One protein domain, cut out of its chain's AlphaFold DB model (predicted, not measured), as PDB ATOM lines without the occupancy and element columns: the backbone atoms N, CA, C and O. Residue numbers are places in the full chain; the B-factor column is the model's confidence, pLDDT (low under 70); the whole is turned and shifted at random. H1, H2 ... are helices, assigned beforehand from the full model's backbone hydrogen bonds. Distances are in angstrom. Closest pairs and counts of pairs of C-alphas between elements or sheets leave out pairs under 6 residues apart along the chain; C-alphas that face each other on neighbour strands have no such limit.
ATOM      1  N   VAL A  24     -23.569 -51.213 -22.816       94.75
ATOM      2  CA  VAL A  24     -24.333 -51.051 -24.057       94.75
ATOM      3  C   VAL A  24     -25.694 -50.419 -23.768       94.75
ATOM      4  O   VAL A  24     -26.101 -49.482 -24.451       94.75
ATOM      5  N   GLU A  25     -26.398 -50.875 -22.730       93.25
ATOM      6  CA  GLU A  25     -27.671 -50.265 -22.332       93.25
ATOM      7  C   GLU A  25     -27.499 -48.862 -21.752       93.25
ATOM      8  O   GLU A  25     -28.384 -48.022 -21.930       93.25
ATOM      9  N   MET A  26     -26.366 -48.577 -21.104       93.56
ATOM     10  CA  MET A  26     -26.068 -47.232 -20.620       93.56
ATOM     11  C   MET A  26     -25.923 -46.229 -21.771       93.56
ATOM     12  O   MET A  26     -26.560 -45.177 -21.734       93.56
ATOM     13  N   LEU A  27     -25.142 -46.563 -22.803       96.00
ATOM     14  CA  LEU A  27     -24.959 -45.709 -23.985       96.00
ATOM     15  C   LEU A  27     -26.272 -45.554 -24.759       96.00
ATOM     16  O   LEU A  27     -26.705 -44.443 -25.051       96.00
ATOM     17  N   LYS A  28     -27.018 -46.648 -24.955       96.19
ATOM     18  CA  LYS A  28     -28.350 -46.584 -25.574       96.19
ATOM     19  C   LYS A  28     -29.343 -45.739 -24.780       96.19
ATOM     20  O   LYS A  28     -30.240 -45.126 -25.363       96.19
ATOM     21  N   ALA A  29     -29.245 -45.711 -23.454       94.88
ATOM     22  CA  ALA A  29     -30.074 -44.829 -22.641       94.88
ATOM     23  C   ALA A  29     -29.717 -43.353 -22.866       94.88
ATOM     24  O   ALA A  29     -30.637 -42.540 -22.987       94.88
ATOM     25  N   ASP A  30     -28.434 -43.018 -23.018       95.94
ATOM     26  CA  ASP A  30     -28.009 -41.670 -23.410       95.94
ATOM     27  C   ASP A  30     -28.543 -41.295 -24.801       95.94
ATOM     28  O   ASP A  30     -29.116 -40.215 -24.970       95.94
ATOM     29  N   HIS A  31     -28.463 -42.203 -25.783       98.06
ATOM     30  CA  HIS A  31     -29.013 -41.983 -27.127       98.06
ATOM     31  C   HIS A  31     -30.506 -41.659 -27.082       98.06
ATOM     32  O   HIS A  31     -30.973 -40.672 -27.664       98.06
ATOM     33  N   ARG A  32     -31.274 -42.473 -26.343       97.06
ATOM     34  CA  ARG A  32     -32.712 -42.257 -26.136       97.06
ATOM     35  C   ARG A  32     -32.968 -40.908 -25.478       97.06
ATOM     36  O   ARG A  32     -33.831 -40.162 -25.939       97.06
ATOM     37  N   ARG A  33     -32.189 -40.556 -24.456       95.56
ATOM     38  CA  ARG A  33     -32.298 -39.279 -23.753       95.56
ATOM     39  C   ARG A  33     -32.081 -38.093 -24.692       95.56
ATOM     40  O   ARG A  33     -32.895 -37.167 -24.708       95.56
ATOM     41  N   VAL A  34     -31.022 -38.113 -25.497       97.38
ATOM     42  CA  VAL A  34     -30.738 -37.059 -26.481       97.38
ATOM     43  C   VAL A  34     -31.859 -36.969 -27.523       97.38
ATOM     44  O   VAL A  34     -32.337 -35.870 -27.820       97.38
ATOM     45  N   SER A  35     -32.351 -38.109 -28.017       97.94
ATOM     46  CA  SER A  35     -33.483 -38.171 -28.951       97.94
ATOM     47  C   SER A  35     -34.760 -37.546 -28.365       97.94
ATOM     48  O   SER A  35     -35.404 -36.706 -29.003       97.94
ATOM     49  N   GLU A  36     -35.096 -37.861 -27.112       97.81
ATOM     50  CA  GLU A  36     -36.232 -37.269 -26.394       97.81
ATOM     51  C   GLU A  36     -36.091 -35.752 -26.228       97.81
ATOM     52  O   GLU A  36     -37.066 -35.007 -26.376       97.81
ATOM     53  N   LEU A  37     -34.880 -35.266 -25.946       98.12
ATOM     54  CA  LEU A  37     -34.608 -33.837 -25.843       98.12
ATOM     55  C   LEU A  37     -34.782 -33.126 -27.191       98.12
ATOM     56  O   LEU A  37     -35.365 -32.039 -27.229       98.12
ATOM     57  N   PHE A  38     -34.361 -33.732 -28.303       98.56
ATOM     58  CA  PHE A  38     -34.650 -33.196 -29.634       98.56
ATOM     59  C   PHE A  38     -36.150 -33.173 -29.933       98.56
ATOM     60  O   PHE A  38     -36.667 -32.140 -30.364       98.56
ATOM     61  N   ALA A  39     -36.875 -34.252 -29.633       98.31
ATOM     62  CA  ALA A  39     -38.327 -34.296 -29.803       98.31
ATOM     63  C   ALA A  39     -39.029 -33.208 -28.969       98.31
ATOM     64  O   ALA A  39     -39.933 -32.519 -29.448       98.31
ATOM     65  N   LYS A  40     -38.572 -32.989 -27.731       97.94
ATOM     66  CA  LYS A  40     -39.035 -31.900 -26.862       97.94
ATOM     67  C   LYS A  40     -38.729 -30.529 -27.466       97.94
ATOM     68  O   LYS A  40     -39.578 -29.646 -27.391       97.94
ATOM     69  N   TYR A  41     -37.554 -30.332 -28.069       97.94
ATOM     70  CA  TYR A  41     -37.206 -29.084 -28.756       97.94
ATOM     71  C   TYR A  41     -38.159 -28.792 -29.924       97.94
ATOM     72  O   TYR A  41     -38.650 -27.669 -30.049       97.94
ATOM     73  N   GLU A  42     -38.448 -29.797 -30.752       97.31
ATOM     74  CA  GLU A  42     -39.309 -29.682 -31.938       97.31
ATOM     75  C   GLU A  42     -40.773 -29.382 -31.589       97.31
ATOM     76  O   GLU A  42     -41.458 -28.678 -32.330       97.31
ATOM     77  N   GLN A  43     -41.252 -29.866 -30.441       97.62
ATOM     78  CA  GLN A  43     -42.612 -29.603 -29.958       97.62
ATOM     79  C   GLN A  43     -42.797 -28.184 -29.395       97.62
ATOM     80  O   GLN A  43     -43.933 -27.727 -29.231       97.62
ATOM     81  N   LEU A  44     -41.714 -27.466 -29.077       97.25
ATOM     82  CA  LEU A  44     -41.803 -26.113 -28.530       97.25
ATOM     83  C   LEU A  44     -42.153 -25.093 -29.627       97.25
ATOM     84  O   LEU A  44     -41.476 -25.031 -30.657       97.25
ATOM     85  N   PRO A  45     -43.145 -24.209 -29.402       95.62
ATOM     86  CA  PRO A  45     -43.485 -23.179 -30.375       95.62
ATOM     87  C   PRO A  45     -42.331 -22.182 -30.543       95.62
ATOM     88  O   PRO A  45     -41.538 -21.963 -29.625       95.62
ATOM     89  N   ALA A  46     -42.272 -21.498 -31.689       92.62
ATOM     90  CA  ALA A  46     -41.232 -20.501 -31.977       92.62
ATOM     91  C   ALA A  46     -41.131 -19.386 -30.911       92.62
ATOM     92  O   ALA A  46     -40.057 -18.840 -30.674       92.62
ATOM     93  N   SER A  47     -42.233 -19.076 -30.221       94.19
ATOM     94  CA  SER A  47     -42.273 -18.095 -29.131       94.19
ATOM     95  C   SER A  47     -41.622 -18.575 -27.824       94.19
ATOM     96  O   SER A  47     -41.214 -17.737 -27.017       94.19
ATOM     97  N   ALA A  48     -41.463 -19.886 -27.608       95.88
ATOM     98  CA  ALA A  48     -40.905 -20.487 -26.389       95.88
ATOM     99  C   ALA A  48     -39.363 -20.446 -26.365       95.88
ATOM    100  O   ALA A  48     -38.672 -21.439 -26.131       95.88
ATOM    101  N   THR A  49     -38.798 -19.270 -26.640       95.31
ATOM    102  CA  THR A  49     -37.352 -19.070 -26.823       95.31
ATOM    103  C   THR A  49     -36.529 -19.442 -25.587       95.31
ATOM    104  O   THR A  49     -35.408 -19.940 -25.710       95.31
ATOM    105  N   ARG A  50     -37.067 -19.224 -24.382       94.38
ATOM    106  CA  ARG A  50     -36.391 -19.540 -23.117       94.38
ATOM    107  C   ARG A  50     -36.327 -21.048 -22.884       94.38
ATOM    108  O   ARG A  50     -35.275 -21.553 -22.490       94.38
ATOM    109  N   GLU A  51     -37.424 -21.745 -23.140       95.56
ATOM    110  CA  GLU A  51     -37.559 -23.193 -23.009       95.56
ATOM    111  C   GLU A  51     -36.705 -23.900 -24.063       95.56
ATOM    112  O   GLU A  51     -35.915 -24.766 -23.697       95.56
ATOM    113  N   LYS A  52     -36.732 -23.444 -25.325       96.31
ATOM    114  CA  LYS A  52     -35.843 -23.939 -26.393       96.31
ATOM    115  C   LYS A  52     -34.375 -23.835 -25.990       96.31
ATOM    116  O   LYS A  52     -33.634 -24.810 -26.060       96.31
ATOM    117  N   ARG A  53     -33.956 -22.680 -25.458       95.12
ATOM    118  CA  ARG A  53     -32.595 -22.502 -24.923       95.12
ATOM    119  C   ARG A  53     -32.287 -23.425 -23.748       95.12
ATOM    120  O   ARG A  53     -31.117 -23.730 -23.546       95.12
ATOM    121  N   LYS A  54     -33.271 -23.786 -22.918       94.38
ATOM    122  CA  LYS A  54     -33.071 -24.740 -21.816       94.38
ATOM    123  C   LYS A  54     -32.814 -26.137 -22.371       94.38
ATOM    124  O   LYS A  54     -31.789 -26.707 -22.035       94.38
ATOM    125  N   VAL A  55     -33.667 -26.603 -23.278       96.12
ATOM    126  CA  VAL A  55     -33.522 -27.913 -23.926       96.12
ATOM    127  C   VAL A  55     -32.206 -28.018 -24.695       96.12
ATOM    128  O   VAL A  55     -31.516 -29.013 -24.567       96.12
ATOM    129  N   LEU A  56     -31.779 -26.968 -25.405       96.44
ATOM    130  CA  LEU A  56     -30.469 -26.981 -26.067       96.44
ATOM    131  C   LEU A  56     -29.302 -27.107 -25.085       96.44
ATOM    132  O   LEU A  56     -28.320 -27.763 -25.400       96.44
ATOM    133  N   ARG A  57     -29.388 -26.495 -23.898       94.69
ATOM    134  CA  ARG A  57     -28.352 -26.685 -22.873       94.69
ATOM    135  C   ARG A  57     -28.338 -28.112 -22.338       94.69
ATOM    136  O   ARG A  57     -27.246 -28.607 -22.107       94.69
ATOM    137  N   GLU A  58     -29.513 -28.724 -22.166       94.62
ATOM    138  CA  GLU A  58     -29.648 -30.141 -21.807       94.62
ATOM    139  C   GLU A  58     -28.952 -30.997 -22.881       94.62
ATOM    140  O   GLU A  58     -27.985 -31.677 -22.570       94.62
ATOM    141  N   ILE A  59     -29.316 -30.839 -24.161       96.44
ATOM    142  CA  ILE A  59     -28.709 -31.573 -25.290       96.44
ATOM    143  C   ILE A  59     -27.185 -31.429 -25.312       96.44
ATOM    144  O   ILE A  59     -26.475 -32.418 -25.427       96.44
ATOM    145  N   PHE A  60     -26.664 -30.203 -25.196       95.81
ATOM    146  CA  PHE A  60     -25.217 -29.980 -25.265       95.81
ATOM    147  C   PHE A  60     -24.460 -30.590 -24.092       95.81
ATOM    148  O   PHE A  60     -23.297 -30.925 -24.260       95.81
ATOM    149  N   ALA A  61     -25.081 -30.661 -22.916       93.38
ATOM    150  CA  ALA A  61     -24.472 -31.274 -21.747       93.38
ATOM    151  C   ALA A  61     -24.436 -32.801 -21.877       93.38
ATOM    152  O   ALA A  61     -23.399 -33.394 -21.604       93.38
ATOM    153  N   GLU A  62     -25.539 -33.411 -22.324       94.62
ATOM    154  CA  GLU A  62     -25.601 -34.859 -22.560       94.62
ATOM    155  C   GLU A  62     -24.571 -35.273 -23.616       94.62
ATOM    156  O   GLU A  62     -23.764 -36.156 -23.355       94.62
ATOM    157  N   LEU A  63     -24.527 -34.576 -24.761       96.62
ATOM    158  CA  LEU A  63     -23.575 -34.872 -25.836       96.62
ATOM    159  C   LEU A  63     -22.121 -34.731 -25.383       96.62
ATOM    160  O   LEU A  63     -21.327 -35.621 -25.633       96.62
ATOM    161  N   ASP A  64     -21.775 -33.645 -24.687       94.31
ATOM    162  CA  ASP A  64     -20.397 -33.411 -24.241       94.31
ATOM    163  C   ASP A  64     -19.907 -34.466 -23.235       94.31
ATOM    164  O   ASP A  64     -18.732 -34.828 -23.241       94.31
ATOM    165  N   ILE A  65     -20.788 -34.976 -22.371       95.25
ATOM    166  CA  ILE A  65     -20.445 -36.073 -21.458       95.25
ATOM    167  C   ILE A  65     -20.337 -37.387 -22.228       95.25
ATOM    168  O   ILE A  65     -19.364 -38.114 -22.050       95.25
ATOM    169  N   HIS A  66     -21.332 -37.686 -23.053       97.56
ATOM    170  CA  HIS A  66     -21.462 -38.939 -23.780       97.56
ATOM    171  C   HIS A  66     -20.270 -39.193 -24.712       97.56
ATOM    172  O   HIS A  66     -19.561 -40.183 -24.527       97.56
ATOM    173  N   THR A  67     -19.937 -38.232 -25.576       97.69
ATOM    174  CA  THR A  67     -18.831 -38.382 -26.534       97.69
ATOM    175  C   THR A  67     -17.468 -38.487 -25.847       97.69
ATOM    176  O   THR A  67     -16.598 -39.237 -26.287       97.69
ATOM    177  N   LYS A  68     -17.269 -37.801 -24.710       97.75
ATOM    178  CA  LYS A  68     -16.057 -37.967 -23.885       97.75
ATOM    179  C   LYS A  68     -15.941 -39.381 -23.328       97.75
ATOM    180  O   LYS A  68     -14.840 -39.921 -23.291       97.75
ATOM    181  N   LEU A  69     -17.041 -39.964 -22.855       98.00
ATOM    182  CA  LEU A  69     -17.033 -41.325 -22.318       98.00
ATOM    183  C   LEU A  69     -16.725 -42.339 -23.416       98.00
ATOM    184  O   LEU A  69     -15.924 -43.244 -23.193       98.00
ATOM    185  N   GLU A  70     -17.300 -42.156 -24.599       98.31
ATOM    186  CA  GLU A  70     -17.035 -43.008 -25.750       98.31
ATOM    187  C   GLU A  70     -15.573 -42.957 -26.173       98.31
ATOM    188  O   GLU A  70     -14.895 -43.984 -26.206       98.31
ATOM    189  N   GLU A  71     -15.046 -41.760 -26.417       98.44
ATOM    190  CA  GLU A  71     -13.677 -41.595 -26.892       98.44
ATOM    191  C   GLU A  71     -12.622 -42.025 -25.869       98.44
ATOM    192  O   GLU A  71     -11.580 -42.559 -26.261       98.44
ATOM    193  N   GLU A  72     -12.863 -41.781 -24.576       98.25
ATOM    194  CA  GLU A  72     -11.914 -42.112 -23.509       98.25
ATOM    195  C   GLU A  72     -11.963 -43.591 -23.102       98.25
ATOM    196  O   GLU A  72     -10.923 -44.127 -22.714       98.25
ATOM    197  N   LEU A  73     -13.138 -44.235 -23.137       98.12
ATOM    198  CA  LEU A  73     -13.357 -45.529 -22.471       98.12
ATOM    199  C   LEU A  73     -14.028 -46.608 -23.325       98.12
ATOM    200  O   LEU A  73     -13.879 -47.777 -22.988       98.12
ATOM    201  N   VAL A  74     -14.770 -46.258 -24.377       97.88
ATOM    202  CA  VAL A  74     -15.511 -47.242 -25.190       97.88
ATOM    203  C   VAL A  74     -14.756 -47.544 -26.477       97.88
ATOM    204  O   VAL A  74     -14.397 -48.687 -26.730       97.88
ATOM    205  N   TYR A  75     -14.441 -46.524 -27.273       98.25
ATOM    206  CA  TYR A  75     -13.748 -46.664 -28.555       98.25
ATOM    207  C   TYR A  75     -12.384 -47.355 -28.480       98.25
ATOM    208  O   TYR A  75     -12.060 -48.066 -29.430       98.25
ATOM    209  N   PRO A  76     -11.574 -47.199 -27.412       98.25
ATOM    210  CA  PRO A  76     -10.347 -47.981 -27.266       98.25
ATOM    211  C   PRO A  76     -10.575 -49.496 -27.197       98.25
ATOM    212  O   PRO A  76      -9.667 -50.243 -27.547       98.25
ATOM    213  N   GLU A  77     -11.766 -49.926 -26.775       97.56
ATOM    214  CA  GLU A  77     -12.132 -51.329 -26.552       97.56
ATOM    215  C   GLU A  77     -12.926 -51.931 -27.731       97.56
ATOM    216  O   GLU A  77     -13.274 -53.107 -27.714       97.56
ATOM    217  N   VAL A  78     -13.243 -51.146 -28.769       97.50
ATOM    218  CA  VAL A  78     -13.967 -51.636 -29.955       97.50
ATOM    219  C   VAL A  78     -13.004 -52.377 -30.888       97.50
ATOM    220  O   VAL A  78     -12.092 -51.779 -31.462       97.50
ATOM    221  N   GLU A  79     -13.229 -53.676 -31.106       95.50
ATOM    222  CA  GLU A  79     -12.343 -54.513 -31.924       95.50
ATOM    223  C   GLU A  79     -12.748 -54.555 -33.410       95.50
ATOM    224  O   GLU A  79     -13.890 -54.851 -33.757       95.50
ATOM    225  N   GLY A  80     -11.801 -54.339 -34.331       96.25
ATOM    226  CA  GLY A  80     -12.016 -54.582 -35.768       96.25
ATOM    227  C   GLY A  80     -13.026 -53.647 -36.449       96.25
ATOM    228  O   GLY A  80     -13.668 -54.039 -37.429       96.25
ATOM    229  N   ALA A  81     -13.194 -52.432 -35.920       95.94
ATOM    230  CA  ALA A  81     -13.984 -51.348 -36.507       95.94
ATOM    231  C   ALA A  81     -13.234 -50.004 -36.463       95.94
ATOM    232  O   ALA A  81     -13.816 -48.952 -36.211       95.94
ATOM    233  N   GLU A  82     -11.926 -50.022 -36.723       97.06
ATOM    234  CA  GLU A  82     -11.053 -48.845 -36.642       97.06
ATOM    235  C   GLU A  82     -11.470 -47.723 -37.606       97.06
ATOM    236  O   GLU A  82     -11.306 -46.542 -37.289       97.06
ATOM    237  N   GLU A  83     -12.020 -48.077 -38.773       97.56
ATOM    238  CA  GLU A  83     -12.580 -47.113 -39.729       97.56
ATOM    239  C   GLU A  83     -13.798 -46.395 -39.133       97.56
ATOM    240  O   GLU A  83     -13.801 -45.166 -39.095       97.56
ATOM    241  N   HIS A  84     -14.754 -47.137 -38.564       98.06
ATOM    242  CA  HIS A  84     -15.934 -46.565 -37.908       98.06
ATOM    243  C   HIS A  84     -15.570 -45.739 -36.672       98.06
ATOM    244  O   HIS A  84     -16.096 -44.651 -36.492       98.06
ATOM    245  N   VAL A  85     -14.603 -46.183 -35.859       98.31
ATOM    246  CA  VAL A  85     -14.081 -45.380 -34.735       98.31
ATOM    247  C   VAL A  85     -13.471 -44.063 -35.226       98.31
ATOM    248  O   VAL A  85     -13.594 -43.031 -34.567       98.31
ATOM    249  N   THR A  86     -12.774 -44.082 -36.365       98.38
ATOM    250  CA  THR A  86     -12.188 -42.867 -36.949       98.38
ATOM    251  C   THR A  86     -13.280 -41.929 -37.457       98.38
ATOM    252  O   THR A  86     -13.221 -40.732 -37.188       98.38
ATOM    253  N   GLU A  87     -14.281 -42.466 -38.152       98.12
ATOM    254  CA  GLU A  87     -15.441 -41.717 -38.637       98.12
ATOM    255  C   GLU A  87     -16.232 -41.089 -37.484       98.12
ATOM    256  O   GLU A  87     -16.406 -39.872 -37.478       98.12
ATOM    257  N   ALA A  88     -16.576 -41.868 -36.457       98.31
ATOM    258  CA  ALA A  88     -17.259 -41.419 -35.245       98.31
ATOM    259  C   ALA A  88     -16.575 -40.204 -34.590       98.31
ATOM    260  O   ALA A  88     -17.228 -39.218 -34.255       98.31
ATOM    261  N   LYS A  89     -15.240 -40.215 -34.475       98.44
ATOM    262  CA  LYS A  89     -14.477 -39.081 -33.920       98.44
ATOM    263  C   LYS A  89     -14.554 -37.824 -34.788       98.44
ATOM    264  O   LYS A  89     -14.614 -36.709 -34.266       98.44
ATOM    265  N   GLU A  90     -14.555 -37.974 -36.109       98.56
ATOM    266  CA  GLU A  90     -14.740 -36.836 -37.016       98.56
ATOM    267  C   GLU A  90     -16.194 -36.332 -36.990       98.56
ATOM    268  O   GLU A  90     -16.425 -35.119 -37.016       98.56
ATOM    269  N   GLU A  91     -17.179 -37.223 -36.856       98.19
ATOM    270  CA  GLU A  91     -18.578 -36.850 -36.627       98.19
ATOM    271  C   GLU A  91     -18.741 -36.067 -35.316       98.19
ATOM    272  O   GLU A  91     -19.344 -34.989 -35.335       98.19
ATOM    273  N   HIS A  92     -18.136 -36.520 -34.209       98.50
ATOM    274  CA  HIS A  92     -18.087 -35.790 -32.934       98.50
ATOM    275  C   HIS A  92     -17.498 -34.392 -33.106       98.50
ATOM    276  O   HIS A  92     -18.077 -33.398 -32.655       98.50
ATOM    277  N   HIS A  93     -16.385 -34.280 -33.835       98.38
ATOM    278  CA  HIS A  93     -15.775 -32.988 -34.116       98.38
ATOM    279  C   HIS A  93     -16.724 -32.053 -34.886       98.38
ATOM    280  O   HIS A  93     -16.853 -30.868 -34.558       98.38
ATOM    281  N   VAL A  94     -17.430 -32.561 -35.898       98.25
ATOM    282  CA  VAL A  94     -18.411 -31.779 -36.665       98.25
ATOM    283  C   VAL A  94     -19.612 -31.381 -35.799       98.25
ATOM    284  O   VAL A  94     -20.064 -30.230 -35.872       98.25
ATOM    285  N   ILE A  95     -20.104 -32.286 -34.951       98.06
ATOM    286  CA  ILE A  95     -21.157 -32.031 -33.956       98.06
ATOM    287  C   ILE A  95     -20.750 -30.862 -33.047       98.06
ATOM    288  O   ILE A  95     -21.513 -29.898 -32.907       98.06
ATOM    289  N   ASP A  96     -19.520 -30.860 -32.531       97.69
ATOM    290  CA  ASP A  96     -18.975 -29.780 -31.703       97.69
ATOM    291  C   ASP A  96     -18.941 -28.428 -32.423       97.69
ATOM    292  O   ASP A  96     -19.303 -27.390 -31.848       97.69
ATOM    293  N   LEU A  97     -18.562 -28.413 -33.703       98.00
ATOM    294  CA  LEU A  97     -18.576 -27.196 -34.518       98.00
ATOM    295  C   LEU A  97     -20.000 -26.643 -34.676       98.00
ATOM    296  O   LEU A  97     -20.213 -25.429 -34.561       98.00
ATOM    297  N   ILE A  98     -20.993 -27.509 -34.892       97.56
ATOM    298  CA  ILE A  98     -22.400 -27.103 -34.998       97.56
ATOM    299  C   ILE A  98     -22.906 -26.569 -33.653       97.56
ATOM    300  O   ILE A  98     -23.522 -25.496 -33.611       97.56
ATOM    301  N   ILE A  99     -22.607 -27.255 -32.548       97.38
ATOM    302  CA  ILE A  99     -22.945 -26.811 -31.189       97.38
ATOM    303  C   ILE A  99     -22.328 -25.438 -30.910       97.38
ATOM    304  O   ILE A  99     -23.015 -24.539 -30.413       97.38
ATOM    305  N   ALA A 100     -21.058 -25.226 -31.264       96.62
ATOM    306  CA  ALA A 100     -20.381 -23.943 -31.103       96.62
ATOM    307  C   ALA A 100     -21.069 -22.823 -31.899       96.62
ATOM    308  O   ALA A 100     -21.205 -21.701 -31.402       96.62
ATOM    309  N   GLU A 101     -21.550 -23.111 -33.108       96.25
ATOM    310  CA  GLU A 101     -22.329 -22.163 -33.905       96.25
ATOM    311  C   GLU A 101     -23.692 -21.851 -33.275       96.25
ATOM    312  O   GLU A 101     -24.080 -20.681 -33.213       96.25
ATOM    313  N   ILE A 102     -24.405 -22.853 -32.749       96.44
ATOM    314  CA  ILE A 102     -25.693 -22.645 -32.067       96.44
ATOM    315  C   ILE A 102     -25.498 -21.844 -30.770       96.44
ATOM    316  O   ILE A 102     -26.268 -20.921 -30.491       96.44
ATOM    317  N   LYS A 103     -24.436 -22.107 -29.998       93.69
ATOM    318  CA  LYS A 103     -24.108 -21.370 -28.761       93.69
ATOM    319  C   LYS A 103     -23.890 -19.865 -29.004       93.69
ATOM    320  O   LYS A 103     -24.160 -19.063 -28.109       93.69
ATOM    321  N   LYS A 104     -23.466 -19.452 -30.207       93.31
ATOM    322  CA  LYS A 104     -23.255 -18.034 -30.583       93.31
ATOM    323  C   LYS A 104     -24.543 -17.297 -30.977       93.31
ATOM    324  O   LYS A 104     -24.531 -16.072 -31.130       93.31
ATOM    325  N   VAL A 105     -25.658 -18.003 -31.147       89.62
ATOM    326  CA  VAL A 105     -26.921 -17.426 -31.614       89.62
ATOM    327  C   VAL A 105     -27.571 -16.507 -30.565       89.62
ATOM    328  O   VAL A 105     -27.857 -16.885 -29.420       89.62
ATOM    329  N   ARG A 106     -27.929 -15.291 -31.000       85.81
ATOM    330  CA  ARG A 106     -28.626 -14.284 -30.174       85.81
ATOM    331  C   ARG A 106     -30.152 -14.413 -30.181       85.81
ATOM    332  O   ARG A 106     -30.768 -14.178 -29.143       85.81
ATOM    333  N   ALA A 107     -30.756 -14.824 -31.290       88.50
ATOM    334  CA  ALA A 107     -32.203 -14.991 -31.430       88.50
ATOM    335  C   ALA A 107     -32.530 -16.443 -31.790       88.50
ATOM    336  O   ALA A 107     -31.914 -16.982 -32.692       88.50
ATOM    337  N   MET A 108     -33.477 -17.068 -31.087       91.50
ATOM    338  CA  MET A 108     -33.980 -18.395 -31.463       91.50
ATOM    339  C   MET A 108     -34.937 -18.216 -32.647       91.50
ATOM    340  O   MET A 108     -36.114 -17.924 -32.447       91.50
ATOM    341  N   ASP A 109     -34.393 -18.280 -33.856       91.69
ATOM    342  CA  ASP A 109     -35.080 -18.040 -35.126       91.69
ATOM    343  C   ASP A 109     -35.041 -19.277 -36.043       91.69
ATOM    344  O   ASP A 109     -34.476 -20.313 -35.693       91.69
ATOM    345  N   GLU A 110     -35.620 -19.166 -37.239       92.31
ATOM    346  CA  GLU A 110     -35.678 -20.260 -38.219       92.31
ATOM    347  C   GLU A 110     -34.288 -20.791 -38.604       92.31
ATOM    348  O   GLU A 110     -34.098 -21.995 -38.766       92.31
ATOM    349  N   LYS A 111     -33.276 -19.916 -38.683       93.06
ATOM    350  CA  LYS A 111     -31.892 -20.329 -38.958       93.06
ATOM    351  C   LYS A 111     -31.327 -21.175 -37.819       93.06
ATOM    352  O   LYS A 111     -30.548 -22.096 -38.060       93.06
ATOM    353  N   THR A 112     -31.687 -20.851 -36.585       94.88
ATOM    354  CA  THR A 112     -31.309 -21.627 -35.403       94.88
ATOM    355  C   THR A 112     -31.989 -22.983 -35.409       94.88
ATOM    356  O   THR A 112     -31.307 -23.990 -35.257       94.88
ATOM    357  N   ASP A 113     -33.295 -23.019 -35.670       96.12
ATOM    358  CA  ASP A 113     -34.053 -24.267 -35.785       96.12
ATOM    359  C   ASP A 113     -33.487 -25.166 -36.900       96.12
ATOM    360  O   ASP A 113     -33.306 -26.363 -36.690       96.12
ATOM    361  N   ALA A 114     -33.088 -24.593 -38.039       96.62
ATOM    362  CA  ALA A 114     -32.422 -25.334 -39.110       96.62
ATOM    363  C   ALA A 114     -31.070 -25.930 -38.673       96.62
ATOM    364  O   ALA A 114     -30.771 -27.073 -39.008       96.62
ATOM    365  N   LYS A 115     -30.257 -25.200 -37.894       97.31
ATOM    366  CA  LYS A 115     -29.000 -25.739 -37.336       97.31
ATOM    367  C   LYS A 115     -29.247 -26.881 -36.356       97.31
ATOM    368  O   LYS A 115     -28.513 -27.858 -36.384       97.31
ATOM    369  N   VAL A 116     -30.263 -26.752 -35.504       98.19
ATOM    370  CA  VAL A 116     -30.647 -27.801 -34.546       98.19
ATOM    371  C   VAL A 116     -31.132 -29.048 -35.280       98.19
ATOM    372  O   VAL A 116     -30.786 -30.153 -34.880       98.19
ATOM    373  N   LYS A 117     -31.860 -28.880 -36.387       98.19
ATOM    374  CA  LYS A 117     -32.261 -29.996 -37.245       98.19
ATOM    375  C   LYS A 117     -31.055 -30.727 -37.849       98.19
ATOM    376  O   LYS A 117     -30.997 -31.943 -37.758       98.19
ATOM    377  N   VAL A 118     -30.082 -29.997 -38.401       98.25
ATOM    378  CA  VAL A 118     -28.846 -30.608 -38.933       98.25
ATOM    379  C   VAL A 118     -28.070 -31.333 -37.831       98.25
ATOM    380  O   VAL A 118     -27.597 -32.441 -38.048       98.25
ATOM    381  N   LEU A 119     -27.973 -30.736 -36.636       98.56
ATOM    382  CA  LEU A 119     -27.348 -31.377 -35.478       98.56
ATOM    383  C   LEU A 119     -28.031 -32.710 -35.134       98.56
ATOM    384  O   LEU A 119     -27.350 -33.710 -34.950       98.56
ATOM    385  N   LYS A 120     -29.368 -32.719 -35.080       98.69
ATOM    386  CA  LYS A 120     -30.166 -33.923 -34.823       98.69
ATOM    387  C   LYS A 120     -29.900 -35.009 -35.866       98.69
ATOM    388  O   LYS A 120     -29.633 -36.137 -35.486       98.69
ATOM    389  N   GLU A 121     -29.950 -34.670 -37.154       98.50
ATOM    390  CA  GLU A 121     -29.745 -35.633 -38.248       98.50
ATOM    391  C   GLU A 121     -28.342 -36.265 -38.207       98.50
ATOM    392  O   GLU A 121     -28.218 -37.468 -38.416       98.50
ATOM    393  N   MET A 122     -27.305 -35.481 -37.884       98.19
ATOM    394  CA  MET A 122     -25.942 -35.998 -37.683       98.19
ATOM    395  C   MET A 122     -25.875 -36.984 -36.510       98.19
ATOM    396  O   MET A 122     -25.299 -38.054 -36.645       98.19
ATOM    397  N   ILE A 123     -26.496 -36.651 -35.376       98.38
ATOM    398  CA  ILE A 123     -26.501 -37.523 -34.190       98.38
ATOM    399  C   ILE A 123     -27.298 -38.804 -34.450       98.38
ATOM    400  O   ILE A 123     -26.871 -39.879 -34.056       98.38
ATOM    401  N   GLU A 124     -28.446 -38.721 -35.125       98.31
ATOM    402  CA  GLU A 124     -29.241 -39.906 -35.479       98.31
ATOM    403  C   GLU A 124     -28.485 -40.851 -36.423       98.31
ATOM    404  O   GLU A 124     -28.659 -42.067 -36.334       98.31
ATOM    405  N   HIS A 125     -27.660 -40.304 -37.321       97.56
ATOM    406  CA  HIS A 125     -26.764 -41.089 -38.167       97.56
ATOM    407  C   HIS A 125     -25.691 -41.786 -37.330       97.56
ATOM    408  O   HIS A 125     -25.636 -43.015 -37.329       97.56
ATOM    409  N   HIS A 126     -24.944 -41.001 -36.554       97.75
ATOM    410  CA  HIS A 126     -23.884 -41.460 -35.665       97.75
ATOM    411  C   HIS A 126     -24.344 -42.600 -34.743       97.75
ATOM    412  O   HIS A 126     -23.806 -43.702 -34.782       97.75
ATOM    413  N   VAL A 127     -25.432 -42.377 -33.997       98.31
ATOM    414  CA  VAL A 127     -26.025 -43.361 -33.074       98.31
ATOM    415  C   VAL A 127     -26.349 -44.674 -33.781       98.31
ATOM    416  O   VAL A 127     -26.173 -45.759 -33.229       98.31
ATOM    417  N   LYS A 128     -26.855 -44.599 -35.015       97.81
ATOM    418  CA  LYS A 128     -27.194 -45.798 -35.775       97.81
ATOM    419  C   LYS A 128     -25.938 -46.568 -36.171       97.81
ATOM    420  O   LYS A 128     -25.950 -47.791 -36.094       97.81
ATOM    421  N   GLU A 129     -24.893 -45.900 -36.633       97.19
ATOM    422  CA  GLU A 129     -23.648 -46.587 -36.973       97.19
ATOM    423  C   GLU A 129     -23.001 -47.183 -35.731       97.19
ATOM    424  O   GLU A 129     -22.636 -48.357 -35.735       97.19
ATOM    425  N   GLU A 130     -22.973 -46.442 -34.632       97.50
ATOM    426  CA  GLU A 130     -22.384 -46.918 -33.393       97.50
ATOM    427  C   GLU A 130     -23.121 -48.150 -32.837       97.50
ATOM    428  O   GLU A 130     -22.507 -49.195 -32.596       97.50
ATOM    429  N   GLU A 131     -24.452 -48.092 -32.702       97.81
ATOM    430  CA  GLU A 131     -25.231 -49.197 -32.133       97.81
ATOM    431  C   GLU A 131     -25.176 -50.483 -32.970       97.81
ATOM    432  O   GLU A 131     -25.305 -51.579 -32.414       97.81
ATOM    433  N   TRP A 132     -25.029 -50.367 -34.292       96.44
ATOM    434  CA  TRP A 132     -25.055 -51.508 -35.210       96.44
ATOM    435  C   TRP A 132     -23.664 -52.017 -35.580       96.44
ATOM    436  O   TRP A 132     -23.492 -53.225 -35.748       96.44
ATOM    437  N   GLU A 133     -22.683 -51.127 -35.699       96.75
ATOM    438  CA  GLU A 133     -21.345 -51.458 -36.178       96.75
ATOM    439  C   GLU A 133     -20.271 -51.387 -35.095       96.75
ATOM    440  O   GLU A 133     -19.241 -52.032 -35.247       96.75
ATOM    441  N   MET A 134     -20.466 -50.693 -33.978       97.44
ATOM    442  CA  MET A 134     -19.395 -50.523 -32.986       97.44
ATOM    443  C   MET A 134     -19.696 -51.257 -31.684       97.44
ATOM    444  O   MET A 134     -18.929 -52.136 -31.293       97.44
ATOM    445  N   LEU A 135     -20.841 -50.993 -31.050       96.56
ATOM    446  CA  LEU A 135     -21.186 -51.602 -29.758       96.56
ATOM    447  C   LEU A 135     -21.191 -53.146 -29.767       96.56
ATOM    448  O   LEU A 135     -20.726 -53.735 -28.790       96.56
ATOM    449  N   PRO A 136     -21.624 -53.849 -30.840       96.25
ATOM    450  CA  PRO A 136     -21.545 -55.312 -30.894       96.25
ATOM    451  C   PRO A 136     -20.119 -55.878 -30.922       96.25
ATOM    452  O   PRO A 136     -19.942 -57.081 -30.740       96.25
ATOM    453  N   ARG A 137     -19.117 -55.035 -31.194       96.69
ATOM    454  CA  ARG A 137     -17.696 -55.398 -31.278       96.69
ATOM    455  C   ARG A 137     -16.929 -55.100 -29.982       96.69
ATOM    456  O   ARG A 137     -15.711 -55.239 -29.960       96.69
ATOM    457  N   LEU A 138     -17.626 -54.712 -28.912       96.50
ATOM    458  CA  LEU A 138     -17.042 -54.651 -27.575       96.50
ATOM    459  C   LEU A 138     -16.788 -56.069 -27.019       96.50
ATOM    460  O   LEU A 138     -17.610 -56.972 -27.249       96.50
ATOM    461  N   PRO A 139     -15.703 -56.271 -26.248       93.88
ATOM    462  CA  PRO A 139     -15.388 -57.541 -25.600       93.88
ATOM    463  C   PRO A 139     -16.486 -57.928 -24.604       93.88
ATOM    464  O   PRO A 139     -16.694 -57.284 -23.575       93.88
ATOM    465  N   GLN A 140     -17.220 -58.997 -24.923       91.88
ATOM    466  CA  GLN A 140     -18.424 -59.400 -24.183       91.88
ATOM    467  C   GLN A 140     -18.133 -59.796 -22.727       91.88
ATOM    468  O   GLN A 140     -19.005 -59.676 -21.870       91.88
ATOM    469  N   ASP A 141     -16.923 -60.271 -22.444       91.75
ATOM    470  CA  ASP A 141     -16.440 -60.636 -21.113       91.75
ATOM    471  C   ASP A 141     -15.912 -59.450 -20.291       91.75
ATOM    472  O   ASP A 141     -15.717 -59.602 -19.086       91.75
ATOM    473  N   GLU A 142     -15.758 -58.265 -20.893       93.00
ATOM    474  CA  GLU A 142     -15.263 -57.056 -20.215       93.00
ATOM    475  C   GLU A 142     -16.319 -55.939 -20.091       93.00
ATOM    476  O   GLU A 142     -16.065 -54.918 -19.446       93.00
ATOM    477  N   LEU A 143     -17.532 -56.124 -20.634       93.25
ATOM    478  CA  LEU A 143     -18.611 -55.116 -20.618       93.25
ATOM    479  C   LEU A 143     -18.908 -54.555 -19.221       93.25
ATOM    480  O   LEU A 143     -19.174 -53.362 -19.068       93.25
ATOM    481  N   GLU A 144     -18.853 -55.401 -18.193       91.25
ATOM    482  CA  GLU A 144     -19.092 -54.989 -16.809       91.25
ATOM    483  C   GLU A 144     -17.981 -54.067 -16.281       91.25
ATOM    484  O   GLU A 144     -18.265 -53.057 -15.628       91.25
ATOM    485  N   GLU A 145     -16.720 -54.370 -16.599       93.50
ATOM    486  CA  GLU A 145     -15.572 -53.557 -16.202       93.50
ATOM    487  C   GLU A 145     -15.581 -52.205 -16.925       93.50
ATOM    488  O   GLU A 145     -15.394 -51.160 -16.292       93.50
ATOM    489  N   ILE A 146     -15.849 -52.208 -18.233       94.94
ATOM    490  CA  ILE A 146     -15.993 -50.986 -19.033       94.94
ATOM    491  C   ILE A 146     -17.145 -50.140 -18.473       94.94
ATOM    492  O   ILE A 146     -16.969 -48.950 -18.204       94.94
ATOM    493  N   GLY A 147     -18.296 -50.759 -18.192       94.06
ATOM    494  CA  GLY A 147     -19.449 -50.093 -17.585       94.06
ATOM    495  C   GLY A 147     -19.128 -49.448 -16.238       94.06
ATOM    496  O   GLY A 147     -19.499 -48.297 -15.998       94.06
ATOM    497  N   ALA A 148     -18.380 -50.136 -15.372       93.19
ATOM    498  CA  ALA A 148     -17.936 -49.581 -14.096       93.19
ATOM    499  C   ALA A 148     -17.023 -48.353 -14.281       93.19
ATOM    500  O   ALA A 148     -17.233 -47.331 -13.620       93.19
ATOM    501  N   LYS A 149     -16.059 -48.408 -15.213       95.00
ATOM    502  CA  LYS A 149     -15.187 -47.265 -15.551       95.00
ATOM    503  C   LYS A 149     -16.004 -46.075 -16.062       95.00
ATOM    504  O   LYS A 149     -15.787 -44.947 -15.616       95.00
ATOM    505  N   VAL A 150     -16.973 -46.326 -16.943       94.50
ATOM    506  CA  VAL A 150     -17.843 -45.292 -17.523       94.50
ATOM    507  C   VAL A 150     -18.713 -44.623 -16.461       94.50
ATOM    508  O   VAL A 150     -18.819 -43.397 -16.465       94.50
ATOM    509  N   LYS A 151     -19.288 -45.375 -15.514       91.94
ATOM    510  CA  LYS A 151     -20.065 -44.796 -14.399       91.94
ATOM    511  C   LYS A 151     -19.226 -43.830 -13.569       91.94
ATOM    512  O   LYS A 151     -19.607 -42.670 -13.419       91.94
ATOM    513  N   VAL A 152     -18.057 -44.276 -13.110       93.06
ATOM    514  CA  VAL A 152     -17.141 -43.443 -12.317       93.06
ATOM    515  C   VAL A 152     -16.742 -42.194 -13.099       93.06
ATOM    516  O   VAL A 152     -16.805 -41.075 -12.587       93.06
ATOM    517  N   ARG A 153     -16.374 -42.352 -14.374       94.44
ATOM    518  CA  ARG A 153     -15.948 -41.221 -15.197       94.44
ATOM    519  C   ARG A 153     -17.077 -40.225 -15.451       94.44
ATOM    520  O   ARG A 153     -16.828 -39.018 -15.434       94.44
ATOM    521  N   ARG A 154     -18.309 -40.702 -15.629       92.62
ATOM    522  CA  ARG A 154     -19.501 -39.855 -15.757       92.62
ATOM    523  C   ARG A 154     -19.721 -39.020 -14.505       92.62
ATOM    524  O   ARG A 154     -19.909 -37.812 -14.622       92.62
ATOM    525  N   GLU A 155     -19.660 -39.627 -13.322       90.12
ATOM    526  CA  GLU A 155     -19.794 -38.913 -12.045       90.12
ATOM    527  C   GLU A 155     -18.734 -37.813 -11.901       90.12
ATOM    528  O   GLU A 155     -19.043 -36.682 -11.517       90.12
ATOM    529  N   GLU A 156     -17.486 -38.094 -12.287       91.12
ATOM    530  CA  GLU A 156     -16.431 -37.080 -12.296       91.12
ATOM    531  C   GLU A 156     -16.708 -35.929 -13.268       91.12
ATOM    532  O   GLU A 156     -16.455 -34.766 -12.934       91.12
ATOM    533  N   LEU A 157     -17.159 -36.240 -14.489       90.31
ATOM    534  CA  LEU A 157     -17.490 -35.239 -15.504       90.31
ATOM    535  C   LEU A 157     -18.647 -34.365 -15.027       90.31
ATOM    536  O   LEU A 157     -18.525 -33.140 -15.041       90.31
ATOM    537  N   LEU A 158     -19.706 -34.972 -14.492       85.62
ATOM    538  CA  LEU A 158     -20.834 -34.263 -13.896       85.62
ATOM    539  C   LEU A 158     -20.387 -33.354 -12.751       85.62
ATOM    540  O   LEU A 158     -20.732 -32.177 -12.747       85.62
ATOM    541  N   GLY A 159     -19.556 -33.836 -11.825       81.94
ATOM    542  CA  GLY A 159     -19.061 -33.024 -10.710       81.94
ATOM    543  C   GLY A 159     -18.188 -31.834 -11.141       81.94
ATOM    544  O   GLY A 159     -18.226 -30.776 -10.504       81.94
ATOM    545  N   LYS A 160     -17.408 -31.981 -12.223       78.12
ATOM    546  CA  LYS A 160     -16.545 -30.921 -12.780       78.12
ATOM    547  C   LYS A 160     -17.335 -29.894 -13.597       78.12
ATOM    548  O   LYS A 160     -17.155 -28.693 -13.397       78.12
ATOM    549  N   GLU A 161     -18.180 -30.360 -14.511       71.88
ATOM    550  CA  GLU A 161     -18.933 -29.535 -15.467       71.88
ATOM    551  C   GLU A 161     -20.174 -28.901 -14.802       71.88
ATOM    552  O   GLU A 161     -20.511 -27.734 -15.035       71.88
ATOM    553  N   PHE A 162     -20.814 -29.637 -13.889       72.38
ATOM    554  CA  PHE A 162     -22.080 -29.292 -13.246       72.38
ATOM    555  C   PHE A 162     -22.022 -29.539 -11.724       72.38
ATOM    556  O   PHE A 162     -22.663 -30.454 -11.220       72.38
ATOM    557  N   PRO A 163     -21.326 -28.703 -10.930       68.31
ATOM    558  CA  PRO A 163     -21.400 -28.815  -9.468       68.31
ATOM    559  C   PRO A 163     -22.864 -28.705  -9.013       68.31
ATOM    560  O   PRO A 163     -23.517 -27.785  -9.489       68.31
ATOM    561  N   GLU A 164     -23.363 -29.566  -8.111       61.94
ATOM    562  CA  GLU A 164     -24.792 -29.796  -7.744       61.94
ATOM    563  C   GLU A 164     -25.779 -28.644  -8.043       61.94
ATOM    564  O   GLU A 164     -26.764 -28.811  -8.759       61.94
ATOM    565  N   LYS A 165     -25.478 -27.429  -7.572       60.59
ATOM    566  CA  LYS A 165     -26.237 -26.187  -7.841       60.59
ATOM    567  C   LYS A 165     -26.480 -25.850  -9.329       60.59
ATOM    568  O   LYS A 165     -27.326 -25.013  -9.642       60.59
ATOM    569  N   ASN A 166     -25.702 -26.424 -10.240       64.19
ATOM    570  CA  ASN A 166     -25.731 -26.211 -11.683       64.19
ATOM    571  C   ASN A 166     -26.410 -27.369 -12.430       64.19
ATOM    572  O   ASN A 166     -26.878 -27.121 -13.541       64.19
ATOM    573  N   MET A 167     -26.515 -28.572 -11.844       62.81
ATOM    574  CA  MET A 167     -27.170 -29.732 -12.478       62.81
ATOM    575  C   MET A 167     -28.648 -29.448 -12.747       62.81
ATOM    576  O   MET A 167     -29.092 -29.532 -13.888       62.81
ATOM    577  N   GLU A 168     -29.385 -28.962 -11.740       63.66
ATOM    578  CA  GLU A 168     -30.810 -28.611 -11.881       63.66
ATOM    579  C   GLU A 168     -31.037 -27.560 -12.986       63.66
ATOM    580  O   GLU A 168     -32.003 -27.597 -13.753       63.66
ATOM    581  N   ARG A 169     -30.103 -26.611 -13.108       62.91
ATOM    582  CA  ARG A 169     -30.174 -25.531 -14.097       62.91
ATOM    583  C   ARG A 169     -29.819 -25.998 -15.509       62.91
ATOM    584  O   ARG A 169     -30.354 -25.443 -16.479       62.91
ATOM    585  N   ALA A 170     -28.897 -26.950 -15.609       61.62
ATOM    586  CA  ALA A 170     -28.513 -27.601 -16.850       61.62
ATOM    587  C   ALA A 170     -29.549 -28.637 -17.297       61.62
ATOM    588  O   ALA A 170     -29.603 -28.904 -18.486       61.62
ATOM    589  N   GLY A 171     -30.401 -29.127 -16.384       66.56
ATOM    590  CA  GLY A 171     -31.434 -30.132 -16.654       66.56
ATOM    591  C   GLY A 171     -30.871 -31.531 -16.926       66.56
ATOM    592  O   GLY A 171     -31.575 -32.363 -17.495       66.56
ATOM    593  N   VAL A 172     -29.617 -31.754 -16.525       70.25
ATOM    594  CA  VAL A 172     -28.924 -33.043 -16.597       70.25
ATOM    595  C   VAL A 172     -29.417 -33.907 -15.442       70.25
ATOM    596  O   VAL A 172     -29.480 -33.427 -14.305       70.25
ATOM    597  N   GLN A 173     -29.810 -35.146 -15.734       66.56
ATOM    598  CA  GLN A 173     -30.284 -36.066 -14.702       66.56
ATOM    599  C   GLN A 173     -29.104 -36.657 -13.912       66.56
ATOM    600  O   GLN A 173     -28.045 -36.901 -14.493       66.56
ATOM    601  N   PRO A 174     -29.252 -36.874 -12.592       64.06
ATOM    602  CA  PRO A 174     -28.271 -37.621 -11.808       64.06
ATOM    603  C   PRO A 174     -28.065 -39.035 -12.364       64.06
ATOM    604  O   PRO A 174     -29.002 -39.644 -12.887       64.06
TER     605      PRO A 174
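This is residues 24 to 174 of the 219 residues of a protein of Candidatus Melainabacteria bacterium (UniProt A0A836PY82). Four long helices, H1 to H4, make a four-cornered bundle, each corner side by side with the next, and H5 packs slantwise on its outside, against residues 65 to 74 of H2. Short H6 folds over residues 54 to 61 of H2. The printed part has 151 residues with six named helices, H1 to H6 along the chain, and no named strand: all helix. H1 to H5 run up and down, each against the one before. The whole is compact, radius of gyration of the C-alphas 15.9 A, spanning 50 by 34 by 23 A.

Start at H1, residues 24 to 43; it touches the hub H2, residues 49 to 77, closest at C-alphas 41 and 52, 5.8 A. H2 touches H3, residues 82 to 103, at C-alphas 75 and 85, 6.3 A. H3 touches H4, residues 110 to 137, at C-alphas 95 and 119, 6.4 A. These three pairs are hairpins at shallow tilts of 20, 23 and 21 degrees. H4 touches H1 at C-alphas 135 and 24, 6.5 A. H5, residues 143 to 161, touches H2 at a steep tilt of 42 degrees, C-alphas 150 and 69 closest, 6.3 A. H6, residues 164 to 170, touches H2 at C-alphas 170 and 58, 5.7 A. Every O i to N i+4 pair is within hydrogen-bond range in H1, H3 and H5, against 21 of 25 in H2, 21 of 24 in H4 and 1 of 3 in H6, where 3 of 4 O i to N i+3 pairs are.

Find C-alpha 24 at (-24.333, -51.051, -24.057); H1 runs 28.8 A from there. H2 spans 40.9 A, H3 31.4 A, H4 40.1 A and H5 26.1 A; H6 ends at C-alpha 170, (-28.513, -27.601, -16.850).

The farthest C-alphas, Ser 47 and Asp 141, are 50.4 A apart. The printed part has no cut and no long link. Confidence is under 70 at residues 163 to 171 and 173 to 174.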